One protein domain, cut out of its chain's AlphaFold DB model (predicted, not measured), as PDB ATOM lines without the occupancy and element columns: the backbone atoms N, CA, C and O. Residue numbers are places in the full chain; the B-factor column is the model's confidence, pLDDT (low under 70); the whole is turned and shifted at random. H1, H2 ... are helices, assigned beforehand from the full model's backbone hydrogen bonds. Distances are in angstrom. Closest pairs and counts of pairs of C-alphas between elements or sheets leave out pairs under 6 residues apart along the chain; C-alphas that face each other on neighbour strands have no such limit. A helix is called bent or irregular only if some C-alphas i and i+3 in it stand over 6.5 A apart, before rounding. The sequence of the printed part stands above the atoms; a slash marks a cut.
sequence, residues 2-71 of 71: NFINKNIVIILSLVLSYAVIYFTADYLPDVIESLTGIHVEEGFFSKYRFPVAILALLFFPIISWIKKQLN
ATOM      1  N   ASN A   2      47.803  -2.317 -35.650       69.81
ATOM      2  CA  ASN A   2      47.934  -2.809 -37.032       69.81
ATOM      3  C   ASN A   2      48.166  -4.335 -37.120       69.81
ATOM      4  O   ASN A   2      47.588  -4.998 -37.969       69.81
ATOM      5  N   PHE A   3      48.948  -4.907 -36.192       70.12
ATOM      6  CA  PHE A   3      49.159  -6.359 -36.099       70.12
ATOM      7  C   PHE A   3      47.882  -7.116 -35.714       70.12
ATOM      8  O   PHE A   3      47.542  -8.095 -36.364       70.12
ATOM      9  N   ILE A   4      47.156  -6.645 -34.694       72.06
ATOM     10  CA  ILE A   4      45.909  -7.286 -34.251       72.06
ATOM     11  C   ILE A   4      44.862  -7.226 -35.366       72.06
ATOM     12  O   ILE A   4      44.296  -8.256 -35.692       72.06
ATOM     13  N   ASN A   5      44.672  -6.077 -36.022       72.56
ATOM     14  CA  ASN A   5      43.713  -5.963 -37.127       72.56
ATOM     15  C   ASN A   5      44.108  -6.812 -38.343       72.56
ATOM     16  O   ASN A   5      43.245  -7.448 -38.937       72.56
ATOM     17  N   LYS A   6      45.401  -6.878 -38.694       77.94
ATOM     18  CA  LYS A   6      45.879  -7.735 -39.794       77.94
ATOM     19  C   LYS A   6      45.737  -9.228 -39.504       77.94
ATOM     20  O   LYS A   6      45.575 -10.001 -40.438       77.94
ATOM     21  N   ASN A   7      45.787  -9.627 -38.233       77.38
ATOM     22  CA  ASN A   7      45.754 -11.031 -37.820       77.38
ATOM     23  C   ASN A   7      44.462 -11.415 -37.080       77.38
ATOM     24  O   ASN A   7      44.388 -12.510 -36.528       77.38
ATOM     25  N   ILE A   8      43.442 -10.547 -37.066       78.81
ATOM     26  CA  ILE A   8      42.224 -10.722 -36.257       78.81
ATOM     27  C   ILE A   8      41.518 -12.038 -36.587       78.81
ATOM     28  O   ILE A   8      41.061 -12.736 -35.690       78.81
ATOM     29  N   VAL A   9      41.513 -12.420 -37.867       75.44
ATOM     30  CA  VAL A   9      40.932 -13.678 -38.344       75.44
ATOM     31  C   VAL A   9      41.671 -14.871 -37.741       75.44
ATOM     32  O   VAL A   9      41.031 -15.738 -37.165       75.44
ATOM     33  N   ILE A  10      43.007 -14.881 -37.788       75.94
ATOM     34  CA  ILE A  10      43.834 -15.966 -37.232       75.94
ATOM     35  C   ILE A  10      43.648 -16.070 -35.715       75.94
ATOM     36  O   ILE A  10      43.495 -17.167 -35.182       75.94
ATOM     37  N   ILE A  11      43.622 -14.931 -35.020       75.44
ATOM     38  CA  ILE A  11      43.414 -14.875 -33.569       75.44
ATOM     39  C   ILE A  11      42.037 -15.446 -33.211       75.44
ATOM     40  O   ILE A  11      41.940 -16.299 -32.332       75.44
ATOM     41  N   LEU A  12      40.980 -15.033 -33.918       75.56
ATOM     42  CA  LEU A  12      39.630 -15.556 -33.708       75.56
ATOM     43  C   LEU A  12      39.545 -17.053 -34.023       75.56
ATOM     44  O   LEU A  12      38.932 -17.791 -33.259       75.56
ATOM     45  N   SER A  13      40.192 -17.522 -35.092       73.44
ATOM     46  CA  SER A  13      40.248 -18.947 -35.427       73.44
ATOM     47  C   SER A  13      40.962 -19.769 -34.351       73.44
ATOM     48  O   SER A  13      40.492 -20.852 -34.016       73.44
ATOM     49  N   LEU A  14      42.043 -19.253 -33.757       77.62
ATOM     50  CA  LEU A  14      42.738 -19.905 -32.642       77.62
ATOM     51  C   LEU A  14      41.864 -19.976 -31.389       77.62
ATOM     52  O   LEU A  14      41.757 -21.039 -30.778       77.62
ATOM     53  N   VAL A  15      41.210 -18.871 -31.024       78.25
ATOM     54  CA  VAL A  15      40.318 -18.814 -29.855       78.25
ATOM     55  C   VAL A  15      39.125 -19.753 -30.033       78.25
ATOM     56  O   VAL A  15      38.809 -20.517 -29.123       78.25
ATOM     57  N   LEU A  16      38.494 -19.750 -31.210       74.81
ATOM     58  CA  LEU A  16      37.375 -20.640 -31.519       74.81
ATOM     59  C   LEU A  16      37.809 -22.104 -31.551       74.81
ATOM     60  O   LEU A  16      37.125 -22.940 -30.972       74.81
ATOM     61  N   SER A  17      38.953 -22.424 -32.161       72.69
ATOM     62  CA  SER A  17      39.475 -23.792 -32.165       72.69
ATOM     63  C   SER A  17      39.767 -24.284 -30.749       72.69
ATOM     64  O   SER A  17      39.465 -25.432 -30.433       72.69
ATOM     65  N   TYR A  18      40.319 -23.424 -29.890       74.25
ATOM     66  CA  TYR A  18      40.554 -23.754 -28.491       74.25
ATOM     67  C   TYR A  18      39.240 -23.974 -27.736       74.25
ATOM     68  O   TYR A  18      39.128 -24.945 -26.999       74.25
ATOM     69  N   ALA A  19      38.242 -23.111 -27.943       74.56
ATOM     70  CA  ALA A  19      36.930 -23.251 -27.321       74.56
ATOM     71  C   ALA A  19      36.244 -24.553 -27.747       74.56
ATOM     72  O   ALA A  19      35.795 -25.305 -26.889       74.56
ATOM     73  N   VAL A  20      36.219 -24.856 -29.049       73.38
ATOM     74  CA  VAL A  20      35.652 -26.105 -29.570       73.38
ATOM     75  C   VAL A  20      36.335 -27.293 -28.911       73.38
ATOM     76  O   VAL A  20      35.654 -28.067 -28.258       73.38
ATOM     77  N   ILE A  21      37.666 -27.386 -28.956       76.44
ATOM     78  CA  ILE A  21      38.382 -28.512 -28.342       76.44
ATOM     79  C   ILE A  21      38.164 -28.560 -26.830       76.44
ATOM     80  O   ILE A  21      38.030 -29.641 -26.276       76.44
ATOM     81  N   TYR A  22      38.103 -27.420 -26.140       75.38
ATOM     82  CA  TYR A  22      37.815 -27.387 -24.708       75.38
ATOM     83  C   TYR A  22      36.463 -28.030 -24.393       75.38
ATOM     84  O   TYR A  22      36.380 -28.837 -23.472       75.38
ATOM     85  N   PHE A  23      35.427 -27.691 -25.162       75.31
ATOM     86  CA  PHE A  23      34.100 -28.262 -24.977       75.31
ATOM     87  C   PHE A  23      34.018 -29.702 -25.464       75.31
ATOM     88  O   PHE A  23      33.241 -30.449 -24.884       75.31
ATOM     89  N   THR A  24      34.782 -30.079 -26.494       75.94
ATOM     90  CA  THR A  24      34.653 -31.365 -27.186       75.94
ATOM     91  C   THR A  24      35.670 -32.429 -26.802       75.94
ATOM     92  O   THR A  24      35.511 -33.583 -27.189       75.94
ATOM     93  N   ALA A  25      36.701 -32.079 -26.033       75.38
ATOM     94  CA  ALA A  25      37.811 -32.970 -25.700       75.38
ATOM     95  C   ALA A  25      37.385 -34.260 -24.993       75.38
ATOM     96  O   ALA A  25      38.053 -35.272 -25.183       75.38
ATOM     97  N   ASP A  26      36.310 -34.222 -24.208       77.62
ATOM     98  CA  ASP A  26      35.905 -35.362 -23.383       77.62
ATOM     99  C   ASP A  26      35.158 -36.433 -24.191       77.62
ATOM    100  O   ASP A  26      35.260 -37.607 -23.872       77.62
ATOM    101  N   TYR A  27      34.470 -36.053 -25.274       79.94
ATOM    102  CA  TYR A  27      33.709 -36.974 -26.135       79.94
ATOM    103  C   TYR A  27      34.366 -37.240 -27.496       79.94
ATOM    104  O   TYR A  27      33.934 -38.115 -28.242       79.94
ATOM    105  N   LEU A  28      35.426 -36.505 -27.849       78.94
ATOM    106  CA  LEU A  28      36.204 -36.769 -29.062       78.94
ATOM    107  C   LEU A  28      36.804 -38.186 -29.132       78.94
ATOM    108  O   LEU A  28      36.780 -38.746 -30.229       78.94
ATOM    109  N   PRO A  29      37.350 -38.761 -28.037       82.12
ATOM    110  CA  PRO A  29      37.864 -40.129 -28.042       82.12
ATOM    111  C   PRO A  29      36.811 -41.135 -28.510       82.12
ATOM    112  O   PRO A  29      37.061 -41.859 -29.469       82.12
ATOM    113  N   ASP A  30      35.608 -41.076 -27.935       82.69
ATOM    114  CA  ASP A  30      34.491 -41.968 -28.271       82.69
ATOM    115  C   ASP A  30      34.049 -41.814 -29.733       82.69
ATOM    116  O   ASP A  30      33.758 -42.785 -30.438       82.69
ATOM    117  N   VAL A  31      34.022 -40.574 -30.231       81.75
ATOM    118  CA  VAL A  31      33.682 -40.292 -31.630       81.75
ATOM    119  C   VAL A  31      34.743 -40.863 -32.573       81.75
ATOM    120  O   VAL A  31      34.402 -41.452 -33.596       81.75
ATOM    121  N   ILE A  32      36.029 -40.733 -32.248       82.31
ATOM    122  CA  ILE A  32      37.110 -41.281 -33.076       82.31
ATOM    123  C   ILE A  32      37.097 -42.805 -33.042       82.31
ATOM    124  O   ILE A  32      37.210 -43.429 -34.100       82.31
ATOM    125  N   GLU A  33      36.907 -43.402 -31.868       86.44
ATOM    126  CA  GLU A  33      36.807 -44.848 -31.712       86.44
ATOM    127  C   GLU A  33      35.629 -45.406 -32.520       86.44
ATOM    128  O   GLU A  33      35.811 -46.338 -33.299       86.44
ATOM    129  N   SER A  34      34.451 -44.777 -32.453       86.00
ATOM    130  CA  SER A  34      33.283 -45.219 -33.229       86.00
ATOM    131  C   SER A  34      33.458 -45.089 -34.749       86.00
ATOM    132  O   SER A  34      32.943 -45.920 -35.496       86.00
ATOM    133  N   LEU A  35      34.193 -44.078 -35.225       85.06
ATOM    134  CA  LEU A  35      34.412 -43.846 -36.656       85.06
ATOM    135  C   LEU A  35      35.562 -44.667 -37.247       85.06
ATOM    136  O   LEU A  35      35.539 -44.974 -38.438       85.06
ATOM    137  N   THR A  36      36.587 -44.977 -36.453       86.88
ATOM    138  CA  THR A  36      37.853 -45.537 -36.959       86.88
ATOM    139  C   THR A  36      38.245 -46.868 -36.324       86.88
ATOM    140  O   THR A  36      39.140 -47.535 -36.836       86.88
ATOM    141  N   GLY A  37      37.602 -47.264 -35.223       86.75
ATOM    142  CA  GLY A  37      37.994 -48.409 -34.398       86.75
ATOM    143  C   GLY A  37      39.276 -48.185 -33.590       86.75
ATOM    144  O   GLY A  37      39.777 -49.124 -32.974       86.75
ATOM    145  N   ILE A  38      39.842 -46.971 -33.608       85.69
ATOM    146  CA  ILE A  38      41.073 -46.633 -32.891       85.69
ATOM    147  C   ILE A  38      40.708 -46.090 -31.513       85.69
ATOM    148  O   ILE A  38      40.114 -45.019 -31.404       85.69
ATOM    149  N   HIS A  39      41.125 -46.803 -30.470       83.50
ATOM    150  CA  HIS A  39      40.999 -46.325 -29.100       83.50
ATOM    151  C   HIS A  39      42.011 -45.202 -28.837       83.50
ATOM    152  O   HIS A  39      43.219 -45.371 -29.041       83.50
ATOM    153  N   VAL A  40      41.516 -44.050 -28.389       80.88
ATOM    154  CA  VAL A  40      42.333 -42.900 -27.992       80.88
ATOM    155  C   VAL A  40      42.258 -42.767 -26.478       80.88
ATOM    156  O   VAL A  40      41.171 -42.784 -25.916       80.88
ATOM    157  N   GLU A  41      43.412 -42.610 -25.830       82.31
ATOM    158  CA  GLU A  41      43.493 -42.488 -24.372       82.31
ATOM    159  C   GLU A  41      42.593 -41.352 -23.850       82.31
ATOM    160  O   GLU A  41      42.610 -40.226 -24.370       82.31
ATOM    161  N   GLU A  42      41.820 -41.640 -22.800       77.00
ATOM    162  CA  GLU A  42      40.979 -40.642 -22.142       77.00
ATOM    163  C   GLU A  42      41.818 -39.436 -21.698       77.00
ATOM    164  O   GLU A  42      42.917 -39.549 -21.153       77.00
ATOM    165  N   GLY A  43      41.314 -38.234 -21.973       76.56
ATOM    166  CA  GLY A  43      42.031 -36.999 -21.667       76.56
ATOM    167  C   GLY A  43      43.161 -36.643 -22.641       76.56
ATOM    168  O   GLY A  43      43.740 -35.566 -22.485       76.56
ATOM    169  N   PHE A  44      43.442 -37.433 -23.689       81.00
ATOM    170  CA  PHE A  44      44.423 -37.085 -24.729       81.00
ATOM    171  C   PHE A  44      44.142 -35.705 -25.343       81.00
ATOM    172  O   PHE A  44      45.014 -34.833 -25.374       81.00
ATOM    173  N   PHE A  45      42.898 -35.456 -25.757       75.69
ATOM    174  CA  PHE A  45      42.504 -34.167 -26.335       75.69
ATOM    175  C   PHE A  45      42.533 -33.027 -25.320       75.69
ATOM    176  O   PHE A  45      42.783 -31.888 -25.702       75.69
ATOM    177  N   SER A  46      42.342 -33.325 -24.033       76.75
ATOM    178  CA  SER A  46      42.446 -32.353 -22.941       76.75
ATOM    179  C   SER A  46      43.906 -31.999 -22.613       76.75
ATOM    180  O   SER A  46      44.244 -30.840 -22.369       76.75
ATOM    181  N   LYS A  47      44.806 -32.981 -22.700       79.12
ATOM    182  CA  LYS A  47      46.248 -32.831 -22.474       79.12
ATOM    183  C   LYS A  47      46.949 -32.123 -23.633       79.12
ATOM    184  O   LYS A  47      47.848 -31.317 -23.408       79.12
ATOM    185  N   TYR A  48      46.514 -32.374 -24.867       75.94
ATOM    186  CA  TYR A  48      47.130 -31.846 -26.087       75.94
ATOM    187  C   TYR A  48      46.235 -30.841 -26.834       75.94
ATOM    188  O   TYR A  48      46.346 -30.705 -28.053       75.94
ATOM    189  N   ARG A  49      45.393 -30.079 -26.113       72.50
ATOM    190  CA  ARG A  49      44.439 -29.104 -26.693       72.50
ATOM    191  C   ARG A  49      45.071 -28.178 -27.728       72.50
ATOM    192  O   ARG A  49      44.523 -27.982 -28.807       72.50
ATOM    193  N   PHE A  50      46.229 -27.610 -27.399       70.06
ATOM    194  CA  PHE A  50      46.898 -26.625 -28.244       70.06
ATOM    195  C   PHE A  50      47.523 -27.242 -29.515       70.06
ATOM    196  O   PHE A  50      47.223 -26.754 -30.605       70.06
ATOM    197  N   PRO A  51      48.296 -28.348 -29.441       76.31
ATOM    198  CA  PRO A  51      48.726 -29.082 -30.636       76.31
ATOM    199  C   PRO A  51      47.573 -29.547 -31.537       76.31
ATOM    200  O   PRO A  51      47.653 -29.394 -32.756       76.31
ATOM    201  N   VAL A  52      46.486 -30.065 -30.956       75.00
ATOM    202  CA  VAL A  52      45.304 -30.507 -31.713       75.00
ATOM    203  C   VAL A  52      44.637 -29.326 -32.425       75.00
ATOM    204  O   VAL A  52      44.275 -29.448 -33.594       75.00
ATOM    205  N   ALA A  53      44.532 -28.164 -31.771       73.44
ATOM    206  CA  ALA A  53      43.995 -26.944 -32.379       73.44
ATOM    207  C   ALA A  53      44.811 -26.496 -33.597       73.44
ATOM    208  O   ALA A  53      44.256 -26.158 -34.643       73.44
ATOM    209  N   ILE A  54      46.141 -26.528 -33.481       76.00
ATOM    210  CA  ILE A  54      47.039 -26.187 -34.588       76.00
ATOM    211  C   ILE A  54      46.863 -27.175 -35.740       76.00
ATOM    212  O   ILE A  54      46.732 -26.747 -36.884       76.00
ATOM    213  N   LEU A  55      46.805 -28.480 -35.459       77.31
ATOM    214  CA  LEU A  55      46.561 -29.494 -36.487       77.31
ATOM    215  C   LEU A  55      45.226 -29.255 -37.202       77.31
ATOM    216  O   LEU A  55      45.197 -29.227 -38.430       77.31
ATOM    217  N   ALA A  56      44.145 -28.995 -36.464       75.19
ATOM    218  CA  ALA A  56      42.839 -28.681 -37.044       75.19
ATOM    219  C   ALA A  56      42.890 -27.450 -37.969       75.19
ATOM    220  O   ALA A  56      42.332 -27.473 -39.068       75.19
ATOM    221  N   LEU A  57      43.616 -26.398 -37.572       75.06
ATOM    222  CA  LEU A  57      43.840 -25.215 -38.410       75.06
ATOM    223  C   LEU A  57      44.652 -25.528 -39.673       75.06
ATOM    224  O   LEU A  57      44.350 -24.987 -40.737       75.06
ATOM    225  N   LEU A  58      45.643 -26.418 -39.591       77.56
ATOM    226  CA  LEU A  58      46.436 -26.853 -40.747       77.56
ATOM    227  C   LEU A  58      45.610 -27.668 -41.757       77.56
ATOM    228  O   LEU A  58      45.895 -27.613 -42.952       77.56
ATOM    229  N   PHE A  59      44.559 -28.367 -41.315       76.19
ATOM    230  CA  PHE A  59      43.639 -29.078 -42.213       76.19
ATOM    231  C   PHE A  59      42.627 -28.162 -42.913       76.19
ATOM    232  O   PHE A  59      42.094 -28.531 -43.961       76.19
ATOM    233  N   PHE A  60      42.384 -26.952 -42.405       75.31
ATOM    234  CA  PHE A  60      41.451 -25.994 -43.007       75.31
ATOM    235  C   PHE A  60      41.691 -25.713 -44.509       75.31
ATOM    236  O   PHE A  60      40.737 -25.817 -45.290       75.31
ATOM    237  N   PRO A  61      42.922 -25.404 -44.980       74.62
ATOM    238  CA  PRO A  61      43.180 -25.212 -46.410       74.62
ATOM    239  C   PRO A  61      42.940 -26.480 -47.239       74.62
ATOM    240  O   PRO A  61      42.467 -26.381 -48.371       74.62
ATOM    241  N   ILE A  62      43.207 -27.660 -46.671       76.75
ATOM    242  CA  ILE A  62      43.003 -28.954 -47.336       76.75
ATOM    243  C   ILE A  62      41.504 -29.205 -47.546       76.75
ATOM    244  O   ILE A  62      41.082 -29.519 -48.656       76.75
ATOM    245  N   ILE A  63      40.680 -28.976 -46.518       74.62
ATOM    246  CA  ILE A  63      39.216 -29.110 -46.600       74.62
ATOM    247  C   ILE A  63      38.638 -28.129 -47.629       74.62
ATOM    248  O   ILE A  63      37.789 -28.499 -48.441       74.62
ATOM    249  N   SER A  64      39.122 -26.882 -47.633       74.56
ATOM    250  CA  SER A  64      38.714 -25.863 -48.609       74.56
ATOM    251  C   SER A  64      39.052 -26.272 -50.048       74.56
ATOM    252  O   SER A  64      38.241 -26.082 -50.956       74.56
ATOM    253  N   TRP A  65      40.223 -26.880 -50.263       81.06
ATOM    254  CA  TRP A  65      40.631 -27.396 -51.568       81.06
ATOM    255  C   TRP A  65      39.779 -28.589 -52.020       81.06
ATOM    256  O   TRP A  65      39.284 -28.576 -53.145       81.06
ATOM    257  N   ILE A  66      39.519 -29.562 -51.139       81.31
ATOM    258  CA  ILE A  66      38.645 -30.714 -51.428       81.31
ATOM    259  C   ILE A  66      37.234 -30.245 -51.806       81.31
ATOM    260  O   ILE A  66      36.673 -30.695 -52.803       81.31
ATOM    261  N   LYS A  67      36.673 -29.282 -51.064       75.44
ATOM    262  CA  LYS A  67      35.346 -28.719 -51.355       75.44
ATOM    263  C   LYS A  67      35.269 -28.064 -52.739       75.44
ATOM    264  O   LYS A  67      34.221 -28.126 -53.365       75.44
ATOM    265  N   LYS A  68      36.361 -27.459 -53.221       83.00
ATOM    266  CA  LYS A  68      36.448 -26.897 -54.582       83.00
ATOM    267  C   LYS A  68      36.566 -27.953 -55.682       83.00
ATOM    268  O   LYS A  68      36.324 -27.620 -56.827       83.00
ATOM    269  N   GLN A  69      37.008 -29.169 -55.367       82.00
ATOM    270  CA  GLN A  69      37.079 -30.274 -56.334       82.00
ATOM    271  C   GLN A  69      35.743 -31.019 -56.452       82.00
ATOM    272  O   GLN A  69      35.456 -31.620 -57.480       82.00
ATOM    273  N   LEU A  70      34.937 -30.989 -55.388       76.50
ATOM    274  CA  LEU A  70      33.620 -31.629 -55.323       76.50
ATOM    275  C   LEU A  70      32.476 -30.772 -55.894       76.50
ATOM    276  O   LEU A  70      31.345 -31.250 -55.931       76.50
ATOM    277  N   ASN A  71      32.747 -29.527 -56.292       56.84
ATOM    278  CA  ASN A  71      31.762 -28.534 -56.725       56.84
ATOM    279  C   ASN A  71      32.215 -27.879 -58.029       56.84
ATOM    280  O   ASN A  71      31.352 -27.629 -58.894       56.84
TER     281      ASN A  71
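What this domain is: This is residues 2 to 71 of the 71 residues of an uncharacterized protein of Nitrospina sp (UniProt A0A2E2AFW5). A long helix, H1, makes the bar of a loose, flat frame; the bent helix H4 starts on its second half and reaches away from it, while H2 stands off past its far end and short H3 sits in the corner between. Residues 2 to 9 and residues 58 to 71 stick out as free arms at two ends. The printed part has 70 residues with four named helices, H1 H2 H3 H4 along the chain, and no named strand: all helix. It is loose, with a radius of gyration of the C-alphas of 14.6 A, and spans 44 by 33 by 15 A.

Where its parts are: Find C-alpha 2 at (47.934, -2.809, -37.032); from there H1, residues 2 to 24, runs 33.0 A. It is irregular, C-alphas 6 and 9 being 7.9 A apart, with a kink of 57 degrees near residue 9. H4, residues 49 to 69, was assigned as one helix by its hydrogen bonds but is bent, C-alphas 58 and 61 being 6.7 A apart. Arm H4a, residues 49 to 58, runs 14.4 A; arm H4b, residues 61 to 69, runs 12.7 A to C-alpha 69 at (37.079, -30.274, -56.334). H2 is residues 28 to 36, 11.9 A; H3 is residues 44 to 47, 5.1 A.

How they stand to each other: Look at H1 residues 13 to 22, which alone touch H4a, closest at the C-alphas of Ser 17 and Ala 53, 5.5 A, at a steep tilt of 61 degrees, opposite ways. H3 only just touches H1, and H2 likewise, with 3 pairs of C-alphas within 8 A each; the closest are Tyr 22 and Ser 46, 7.0 A, and Leu 28 and Phe 45, 7.3 A. H1 and H2 meet only through their link. H4b is apart from H1. In H2, H4a and H4b every O i to N i+4 pair is within hydrogen-bond range, in H1 17 of 19; H3 is too short for one.

The domain as a whole: The C-alphas farthest apart, of Asn 2 and Gly 37, are 46.7 A apart. The printed part has no cut and no long link. Its mean pLDDT is 77.2, with residues 2 and 71 under 70.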